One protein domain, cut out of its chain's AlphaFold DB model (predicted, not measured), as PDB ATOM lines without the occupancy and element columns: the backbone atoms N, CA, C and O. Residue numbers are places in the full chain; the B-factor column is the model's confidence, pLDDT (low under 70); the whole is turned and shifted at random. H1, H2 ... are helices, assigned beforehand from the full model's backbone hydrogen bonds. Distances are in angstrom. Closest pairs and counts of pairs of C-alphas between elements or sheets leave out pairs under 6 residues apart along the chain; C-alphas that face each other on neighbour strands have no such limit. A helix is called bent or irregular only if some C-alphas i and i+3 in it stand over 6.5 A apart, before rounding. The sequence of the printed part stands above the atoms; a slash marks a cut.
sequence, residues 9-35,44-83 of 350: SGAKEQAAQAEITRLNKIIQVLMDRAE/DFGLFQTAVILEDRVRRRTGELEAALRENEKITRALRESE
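Overview. This is residues 9 to 35 and 44 to 83 of the 350 residues of an uncharacterized protein of Zetaproteobacteria bacterium CG_4_10_14_3_um_filter_54_28 (UniProt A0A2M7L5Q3). Picture a long, narrow V of two straight helices: H1 and H2 come near each other only at the end where the chain is cut, and from there they spread, so that most of each helix stands free. H2 is the longer arm and H1 the shorter. The printed part has 67 residues with two named helices, H1 then H2, and no named strand; its class is all helix. It is extended, with a radius of gyration of the C-alphas of 18.8 A, and its C-alphas span 62 by 31 by 9 A, only just flat.

Along the chain. Find C-alpha 9 at (-26.973, -51.661, 18.371); from there H1, residues 9 to 35, runs 38.6 A to C-alpha 35 at (-29.326, -42.538, 55.831). After the cut, pick up C-alpha 44 at (-30.984, -31.382, 51.187), where H2, residues 44 to 83, begins. Watch z fall along its 57.6 A to C-alpha 83 at (-52.176, -39.322, -1.744).

Arrangement. Look first at Ala 34 and Phe 45, whose C-alphas, 7.7 A apart, are the closest of the two helices. H1 and H2 are close but not clearly touching, with 1 pair of C-alphas within 8 A. They run opposite ways at a shallow tilt of 23 degrees, and their centres are 22.3 A apart. Residues 9 to 29 of H1 and 49 to 83 of H2 stand free. Neither helix is bent, and in both H1 and H2 every O i to N i+4 pair is within hydrogen-bond range.

Size, cuts and confidence. The C-alphas farthest apart are those of Glu 35 and Glu 83, at 62.0 A. Residues 36 to 43 are not printed, and C-alphas 35 and 44 are 12.2 A apart across this cut. In the B-factor column you will find a mean pLDDT of 63 for H1 and 86 for H2; 29 residues of the printed part are under 70, among them residues 9 to 17, 23 to 35 and 44 to 47.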
ATOM      1  N   SER A   9     -25.849 -51.693  17.428       51.16
ATOM      2  CA  SER A   9     -26.973 -51.661  18.371       51.16
ATOM      3  C   SER A   9     -26.600 -52.296  19.715       51.16
ATOM      4  O   SER A   9     -26.750 -51.655  20.756       51.16
ATOM      5  N   GLY A  10     -26.004 -53.495  19.702       61.12
ATOM      6  CA  GLY A  10     -25.587 -54.197  20.925       61.12
ATOM      7  C   GLY A  10     -24.515 -53.457  21.737       61.12
ATOM      8  O   GLY A  10     -24.557 -53.455  22.967       61.12
ATOM      9  N   ALA A  11     -23.590 -52.755  21.071       62.28
ATOM     10  CA  ALA A  11     -22.575 -51.943  21.747       62.28
ATOM     11  C   ALA A  11     -23.172 -50.713  22.459       62.28
ATOM     12  O   ALA A  11     -22.728 -50.349  23.550       62.28
ATOM     13  N   LYS A  12     -24.204 -50.085  21.877       60.06
ATOM     14  CA  LYS A  12     -24.929 -48.973  22.517       60.06
ATOM     15  C   LYS A  12     -25.759 -49.444  23.707       60.06
ATOM     16  O   LYS A  12     -25.820 -48.746  24.716       60.06
ATOM     17  N   GLU A  13     -26.348 -50.630  23.608       61.22
ATOM     18  CA  GLU A  13     -27.154 -51.227  24.673       61.22
ATOM     19  C   GLU A  13     -26.289 -51.638  25.877       61.22
ATOM     20  O   GLU A  13     -26.626 -51.332  27.021       61.22
ATOM     21  N   GLN A  14     -25.100 -52.206  25.636       67.25
ATOM     22  CA  GLN A  14     -24.118 -52.482  26.694       67.25
ATOM     23  C   GLN A  14     -23.579 -51.206  27.357       67.25
ATOM     24  O   GLN A  14     -23.420 -51.176  28.578       67.25
ATOM     25  N   ALA A  15     -23.329 -50.143  26.585       64.25
ATOM     26  CA  ALA A  15     -22.894 -48.859  27.133       64.25
ATOM     27  C   ALA A  15     -23.982 -48.208  28.007       64.25
ATOM     28  O   ALA A  15     -23.685 -47.720  29.097       64.25
ATOM     29  N   ALA A  16     -25.246 -48.266  27.577       58.38
ATOM     30  CA  ALA A  16     -26.380 -47.791  28.367       58.38
ATOM     31  C   ALA A  16     -26.550 -48.599  29.665       58.38
ATOM     32  O   ALA A  16     -26.743 -48.018  30.734       58.38
ATOM     33  N   GLN A  17     -26.400 -49.926  29.608       63.19
ATOM     34  CA  GLN A  17     -26.512 -50.792  30.784       63.19
ATOM     35  C   GLN A  17     -25.379 -50.562  31.798       63.19
ATOM     36  O   GLN A  17     -25.609 -50.584  33.013       63.19
ATOM     37  N   ALA A  18     -24.161 -50.304  31.317       71.44
ATOM     38  CA  ALA A  18     -23.023 -49.950  32.161       71.44
ATOM     39  C   ALA A  18     -23.233 -48.595  32.860       71.44
ATOM     40  O   ALA A  18     -22.970 -48.479  34.060       71.44
ATOM     41  N   GLU A  19     -23.770 -47.602  32.149       65.69
ATOM     42  CA  GLU A  19     -24.040 -46.276  32.712       65.69
ATOM     43  C   GLU A  19     -25.196 -46.309  33.725       65.69
ATOM     44  O   GLU A  19     -25.077 -45.735  34.806       65.69
ATOM     45  N   ILE A  20     -26.259 -47.081  33.463       69.38
ATOM     46  CA  ILE A  20     -27.339 -47.337  34.435       69.38
ATOM     47  C   ILE A  20     -26.785 -48.001  35.700       69.38
ATOM     48  O   ILE A  20     -27.114 -47.597  36.814       69.38
ATOM     49  N   THR A  21     -25.907 -48.996  35.552       70.81
ATOM     50  CA  THR A  21     -25.290 -49.685  36.697       70.81
ATOM     51  C   THR A  21     -24.421 -48.731  37.520       70.81
ATOM     52  O   THR A  21     -24.447 -48.763  38.752       70.81
ATOM     53  N   ARG A  22     -23.678 -47.841  36.853       76.94
ATOM     54  CA  ARG A  22     -22.864 -46.810  37.502       76.94
ATOM     55  C   ARG A  22     -23.727 -45.789  38.244       76.94
ATOM     56  O   ARG A  22     -23.427 -45.487  39.398       76.94
ATOM     57  N   LEU A  23     -24.789 -45.291  37.612       63.12
ATOM     58  CA  LEU A  23     -25.722 -44.332  38.207       63.12
ATOM     59  C   LEU A  23     -26.453 -44.935  39.407       63.12
ATOM     60  O   LEU A  23     -26.485 -44.308  40.459       63.12
ATOM     61  N   ASN A  24     -26.916 -46.184  39.310       67.25
ATOM     62  CA  ASN A  24     -27.520 -46.898  40.437       67.25
ATOM     63  C   ASN A  24     -26.547 -47.021  41.612       67.25
ATOM     64  O   ASN A  24     -26.928 -46.778  42.749       67.25
ATOM     65  N   LYS A  25     -25.268 -47.315  41.346       68.56
ATOM     66  CA  LYS A  25     -24.243 -47.391  42.394       68.56
ATOM     67  C   LYS A  25     -23.987 -46.035  43.059       68.56
ATOM     68  O   LYS A  25     -23.787 -45.984  44.268       68.56
ATOM     69  N   ILE A  26     -24.014 -44.940  42.295       65.50
ATOM     70  CA  ILE A  26     -23.889 -43.572  42.825       65.50
ATOM     71  C   ILE A  26     -25.111 -43.215  43.673       65.50
ATOM     72  O   ILE A  26     -24.947 -42.730  44.788       65.50
ATOM     73  N   ILE A  27     -26.316 -43.501  43.178       64.31
ATOM     74  CA  ILE A  27     -27.568 -43.291  43.908       64.31
ATOM     75  C   ILE A  27     -27.540 -44.061  45.228       64.31
ATOM     76  O   ILE A  27     -27.852 -43.488  46.263       64.31
ATOM     77  N   GLN A  28     -27.095 -45.316  45.218       65.81
ATOM     78  CA  GLN A  28     -27.035 -46.155  46.413       65.81
ATOM     79  C   GLN A  28     -26.023 -45.632  47.437       65.81
ATOM     80  O   GLN A  28     -26.339 -45.531  48.614       65.81
ATOM     81  N   VAL A  29     -24.846 -45.181  46.987       67.44
ATOM     82  CA  VAL A  29     -23.852 -44.531  47.862       67.44
ATOM     83  C   VAL A  29     -24.372 -43.208  48.430       67.44
ATOM     84  O   VAL A  29     -24.047 -42.861  49.563       67.44
ATOM     85  N   LEU A  30     -25.164 -42.454  47.664       54.62
ATOM     86  CA  LEU A  30     -25.781 -41.209  48.126       54.62
ATOM     87  C   LEU A  30     -26.935 -41.467  49.103       54.62
ATOM     88  O   LEU A  30     -27.035 -40.739  50.088       54.62
ATOM     89  N   MET A  31     -27.742 -42.511  48.883       56.50
ATOM     90  CA  MET A  31     -28.771 -42.967  49.823       56.50
ATOM     91  C   MET A  31     -28.141 -43.441  51.134       56.50
ATOM     92  O   MET A  31     -28.511 -42.932  52.184       56.50
ATOM     93  N   ASP A  32     -27.115 -44.295  51.079       60.12
ATOM     94  CA  ASP A  32     -26.385 -44.755  52.268       60.12
ATOM     95  C   ASP A  32     -25.742 -43.578  53.020       60.12
ATOM     96  O   ASP A  32     -25.679 -43.568  54.250       60.12
ATOM     97  N   ARG A  33     -25.264 -42.548  52.306       56.16
ATOM     98  CA  ARG A  33     -24.758 -41.316  52.933       56.16
ATOM     99  C   ARG A  33     -25.866 -40.497  53.585       56.16
ATOM    100  O   ARG A  33     -25.624 -39.953  54.659       56.16
ATOM    101  N   ALA A  34     -27.035 -40.392  52.960       52.78
ATOM    102  CA  ALA A  34     -28.187 -39.672  53.497       52.78
ATOM    103  C   ALA A  34     -28.778 -40.386  54.726       52.78
ATOM    104  O   ALA A  34     -29.080 -39.737  55.722       52.78
ATOM    105  N   GLU A  35     -28.852 -41.719  54.708       54.06
ATOM    106  CA  GLU A  35     -29.326 -42.538  55.831       54.06
ATOM    107  C   GLU A  35     -28.353 -42.512  57.020       54.06
ATOM    108  O   GLU A  35     -28.780 -42.400  58.170       54.06
ATOM    109  N   ASP A  44     -31.777 -30.568  52.127       54.09
ATOM    110  CA  ASP A  44     -30.984 -31.382  51.187       54.09
ATOM    111  C   ASP A  44     -31.712 -32.671  50.779       54.09
ATOM    112  O   ASP A  44     -31.684 -33.076  49.615       54.09
ATOM    113  N   PHE A  45     -32.468 -33.264  51.706       60.78
ATOM    114  CA  PHE A  45     -33.347 -34.398  51.413       60.78
ATOM    115  C   PHE A  45     -34.528 -33.991  50.513       60.78
ATOM    116  O   PHE A  45     -34.874 -34.706  49.572       60.78
ATOM    117  N   GLY A  46     -35.099 -32.799  50.734       65.75
ATOM    118  CA  GLY A  46     -36.150 -32.244  49.877       65.75
ATOM    119  C   GLY A  46     -35.675 -31.982  48.443       65.75
ATOM    120  O   GLY A  46     -36.405 -32.262  47.489       65.75
ATOM    121  N   LEU A  47     -34.435 -31.510  48.269       69.12
ATOM    122  CA  LEU A  47     -33.810 -31.338  46.952       69.12
ATOM    123  C   LEU A  47     -33.625 -32.675  46.224       69.12
ATOM    124  O   LEU A  47     -33.963 -32.774  45.043       69.12
ATOM    125  N   PHE A  48     -33.162 -33.714  46.923       70.50
ATOM    126  CA  PHE A  48     -33.009 -35.052  46.347       70.50
ATOM    127  C   PHE A  48     -34.355 -35.656  45.922       70.50
ATOM    128  O   PHE A  48     -34.504 -36.125  44.792       70.50
ATOM    129  N   GLN A  49     -35.371 -35.578  46.786       66.12
ATOM    130  CA  GLN A  49     -36.713 -36.080  46.486       66.12
ATOM    131  C   GLN A  49     -37.339 -35.343  45.289       66.12
ATOM    132  O   GLN A  49     -37.964 -35.961  44.426       66.12
ATOM    133  N   THR A  50     -37.109 -34.031  45.190       72.75
ATOM    134  CA  THR A  50     -37.552 -33.221  44.048       72.75
ATOM    135  C   THR A  50     -36.834 -33.623  42.759       72.75
ATOM    136  O   THR A  50     -37.486 -33.731  41.722       72.75
ATOM    137  N   ALA A  51     -35.523 -33.889  42.808       75.38
ATOM    138  CA  ALA A  51     -34.738 -34.304  41.645       75.38
ATOM    139  C   ALA A  51     -35.221 -35.642  41.060       75.38
ATOM    140  O   ALA A  51     -35.447 -35.728  39.855       75.38
ATOM    141  N   VAL A  52     -35.478 -36.645  41.908       79.38
ATOM    142  CA  VAL A  52     -35.986 -37.964  41.479       79.38
ATOM    143  C   VAL A  52     -37.378 -37.854  40.844       79.38
ATOM    144  O   VAL A  52     -37.635 -38.442  39.793       79.38
ATOM    145  N   ILE A  53     -38.278 -37.064  41.440       80.50
ATOM    146  CA  ILE A  53     -39.617 -36.820  40.876       80.50
ATOM    147  C   ILE A  53     -39.515 -36.103  39.523       80.50
ATOM    148  O   ILE A  53     -40.270 -36.409  38.598       80.50
ATOM    149  N   LEU A  54     -38.598 -35.138  39.398       80.56
ATOM    150  CA  LEU A  54     -38.384 -34.417  38.148       80.56
ATOM    151  C   LEU A  54     -37.860 -35.352  37.051       80.56
ATOM    152  O   LEU A  54     -38.335 -35.277  35.922       80.56
ATOM    153  N   GLU A  55     -36.933 -36.250  37.386       83.44
ATOM    154  CA  GLU A  55     -36.357 -37.224  36.459       83.44
ATOM    155  C   GLU A  55     -37.400 -38.236  35.960       83.44
ATOM    156  O   GLU A  55     -37.516 -38.436  34.750       83.44
ATOM    157  N   ASP A  56     -38.243 -38.789  36.843       83.12
ATOM    158  CA  ASP A  56     -39.368 -39.649  36.433       83.12
ATOM    159  C   ASP A  56     -40.353 -38.892  35.530       83.12
ATOM    160  O   ASP A  56     -40.825 -39.408  34.513       83.12
ATOM    161  N   ARG A  57     -40.628 -37.620  35.850       86.31
ATOM    162  CA  ARG A  57     -41.522 -36.777  35.048       86.31
ATOM    163  C   ARG A  57     -40.949 -36.476  33.665       86.31
ATOM    164  O   ARG A  57     -41.704 -36.498  32.691       86.31
ATOM    165  N   VAL A  58     -39.646 -36.204  33.571       87.25
ATOM    166  CA  VAL A  58     -38.937 -36.030  32.295       87.25
ATOM    167  C   VAL A  58     -38.979 -37.333  31.512       87.25
ATOM    168  O   VAL A  58     -39.418 -37.324  30.369       87.25
ATOM    169  N   ARG A  59     -38.637 -38.466  32.133       87.19
ATOM    170  CA  ARG A  59     -38.659 -39.782  31.489       87.19
ATOM    171  C   ARG A  59     -40.043 -40.140  30.944       87.19
ATOM    172  O   ARG A  59     -40.145 -40.573  29.797       87.19
ATOM    173  N   ARG A  60     -41.108 -39.917  31.725       85.19
ATOM    174  CA  ARG A  60     -42.494 -40.156  31.292       85.19
ATOM    175  C   ARG A  60     -42.861 -39.268  30.101       85.19
ATOM    176  O   ARG A  60     -43.340 -39.786  29.097       85.19
ATOM    177  N   ARG A  61     -42.576 -37.959  30.169       89.06
ATOM    178  CA  ARG A  61     -42.841 -37.029  29.056       89.06
ATOM    179  C   ARG A  61     -42.040 -37.359  27.800       89.06
ATOM    180  O   ARG A  61     -42.580 -37.248  26.706       89.06
ATOM    181  N   THR A  62     -40.784 -37.775  27.937       88.69
ATOM    182  CA  THR A  62     -39.967 -38.211  26.800       88.69
ATOM    183  C   THR A  62     -40.568 -39.460  26.158       88.69
ATOM    184  O   THR A  62     -40.725 -39.492  24.942       88.69
ATOM    185  N   GLY A  63     -41.016 -40.439  26.953       90.12
ATOM    186  CA  GLY A  63     -41.709 -41.624  26.438       90.12
ATOM    187  C   GLY A  63     -43.028 -41.302  25.718       90.12
ATOM    188  O   GLY A  63     -43.296 -41.854  24.651       90.12
ATOM    189  N   GLU A  64     -43.829 -40.379  26.261       92.44
ATOM    190  CA  GLU A  64     -45.054 -39.875  25.618       92.44
ATOM    191  C   GLU A  64     -44.747 -39.167  24.287       92.44
ATOM    192  O   GLU A  64     -45.417 -39.417  23.283       92.44
ATOM    193  N   LEU A  65     -43.708 -38.326  24.256       92.56
ATOM    194  CA  LEU A  65     -43.298 -37.592  23.059       92.56
ATOM    195  C   LEU A  65     -42.764 -38.529  21.968       92.56
ATOM    196  O   LEU A  65     -43.120 -38.375  20.802       92.56
ATOM    197  N   GLU A  66     -41.960 -39.526  22.330       91.62
ATOM    198  CA  GLU A  66     -41.471 -40.543  21.396       91.62
ATOM    199  C   GLU A  66     -42.607 -41.392  20.818       91.62
ATOM    200  O   GLU A  66     -42.598 -41.723  19.631       91.62
ATOM    201  N   ALA A  67     -43.606 -41.743  21.634       92.88
ATOM    202  CA  ALA A  67     -44.791 -42.446  21.153       92.88
ATOM    203  C   ALA A  67     -45.598 -41.583  20.169       92.88
ATOM    204  O   ALA A  67     -45.981 -42.073  19.106       92.88
ATOM    205  N   ALA A  68     -45.793 -40.297  20.478       93.00
ATOM    206  CA  ALA A  68     -46.468 -39.354  19.590       93.00
ATOM    207  C   ALA A  68     -45.702 -39.130  18.274       93.00
ATOM    208  O   ALA A  68     -46.322 -39.063  17.214       93.00
ATOM    209  N   LEU A  69     -44.366 -39.061  18.321       94.44
ATOM    210  CA  LEU A  69     -43.511 -38.963  17.132       94.44
ATOM    211  C   LEU A  69     -43.661 -40.191  16.229       94.44
ATOM    212  O   LEU A  69     -43.909 -40.034  15.036       94.44
ATOM    213  N   ARG A  70     -43.605 -41.405  16.797       94.25
ATOM    214  CA  ARG A  70     -43.816 -42.654  16.042       94.25
ATOM    215  C   ARG A  70     -45.196 -42.706  15.383       94.25
ATOM    216  O   ARG A  70     -45.312 -43.121  14.230       94.25
ATOM    217  N   GLU A  71     -46.237 -42.269  16.088       94.69
ATOM    218  CA  GLU A  71     -47.592 -42.229  15.530       94.69
ATOM    219  C   GLU A  71     -47.717 -41.179  14.415       94.69
ATOM    220  O   GLU A  71     -48.282 -41.460  13.360       94.69
ATOM    221  N   ASN A  72     -47.122 -39.996  14.586       94.81
ATOM    222  CA  ASN A  72     -47.119 -38.952  13.562       94.81
ATOM    223  C   ASN A  72     -46.384 -39.397  12.286       94.81
ATOM    224  O   ASN A  72     -46.878 -39.188  11.178       94.81
ATOM    225  N   GLU A  73     -45.248 -40.084  12.426       95.19
ATOM    226  CA  GLU A  73     -44.528 -40.679  11.296       95.19
ATOM    227  C   GLU A  73     -45.381 -41.714  10.555       95.19
ATOM    228  O   GLU A  73     -45.401 -41.733   9.320       95.19
ATOM    229  N   LYS A  74     -46.114 -42.555  11.294       95.12
ATOM    230  CA  LYS A  74     -47.016 -43.559  10.723       95.12
ATOM    231  C   LYS A  74     -48.180 -42.911   9.972       95.12
ATOM    232  O   LYS A  74     -48.440 -43.295   8.832       95.12
ATOM    233  N   ILE A  75     -48.832 -41.907  10.563       95.12
ATOM    234  CA  ILE A  75     -49.917 -41.140   9.929       95.12
ATOM    235  C   ILE A  75     -49.405 -40.426   8.676       95.12
ATOM    236  O   ILE A  75     -50.022 -40.521   7.619       95.12
ATOM    237  N   THR A  76     -48.251 -39.763   8.762       94.06
ATOM    238  CA  THR A  76     -47.639 -39.054   7.629       94.06
ATOM    239  C   THR A  76     -47.307 -40.011   6.486       94.06
ATOM    240  O   THR A  76     -47.515 -39.684   5.318       94.06
ATOM    241  N   ARG A  77     -46.813 -41.214   6.801       94.38
ATOM    242  CA  ARG A  77     -46.539 -42.248   5.797       94.38
ATOM    243  C   ARG A  77     -47.821 -42.743   5.134       94.38
ATOM    244  O   ARG A  77     -47.883 -42.754   3.909       94.38
ATOM    245  N   ALA A  78     -48.833 -43.087   5.927       93.25
ATOM    246  CA  ALA A  78     -50.123 -43.544   5.416       93.25
ATOM    247  C   ALA A  78     -50.801 -42.475   4.542       93.25
ATOM    248  O   ALA A  78     -51.333 -42.794   3.481       93.25
ATOM    249  N   LEU A  79     -50.724 -41.202   4.942       94.38
ATOM    250  CA  LEU A  79     -51.240 -40.083   4.155       94.38
ATOM    251  C   LEU A  79     -50.514 -39.970   2.810       94.38
ATOM    252  O   LEU A  79     -51.171 -39.930   1.776       94.38
ATOM    253  N   ARG A  80     -49.174 -40.010   2.801       93.38
ATOM    254  CA  ARG A  80     -48.380 -39.973   1.559       93.38
ATOM    255  C   ARG A  80     -48.684 -41.146   0.628       93.38
ATOM    256  O   ARG A  80     -48.741 -40.963  -0.586       93.38
ATOM    257  N   GLU A  81     -48.859 -42.346   1.174       93.50
ATOM    258  CA  GLU A  81     -49.233 -43.528   0.390       93.50
ATOM    259  C   GLU A  81     -50.634 -43.377  -0.211       93.50
ATOM    260  O   GLU A  81     -50.814 -43.624  -1.405       93.50
ATOM    261  N   SER A  82     -51.600 -42.896   0.576       92.50
ATOM    262  CA  SER A  82     -52.958 -42.628   0.100       92.50
ATOM    263  C   SER A  82     -52.997 -41.525  -0.962       92.50
ATOM    264  O   SER A  82     -53.674 -41.686  -1.975       92.50
ATOM    265  N   GLU A  83     -52.274 -40.419  -0.771       92.38
ATOM    266  CA  GLU A  83     -52.176 -39.322  -1.744       92.38
ATOM    267  C   GLU A  83     -51.558 -39.803  -3.058       92.38
ATOM    268  O   GLU A  83     -52.086 -39.527  -4.136       92.38
TER     269      GLU A  83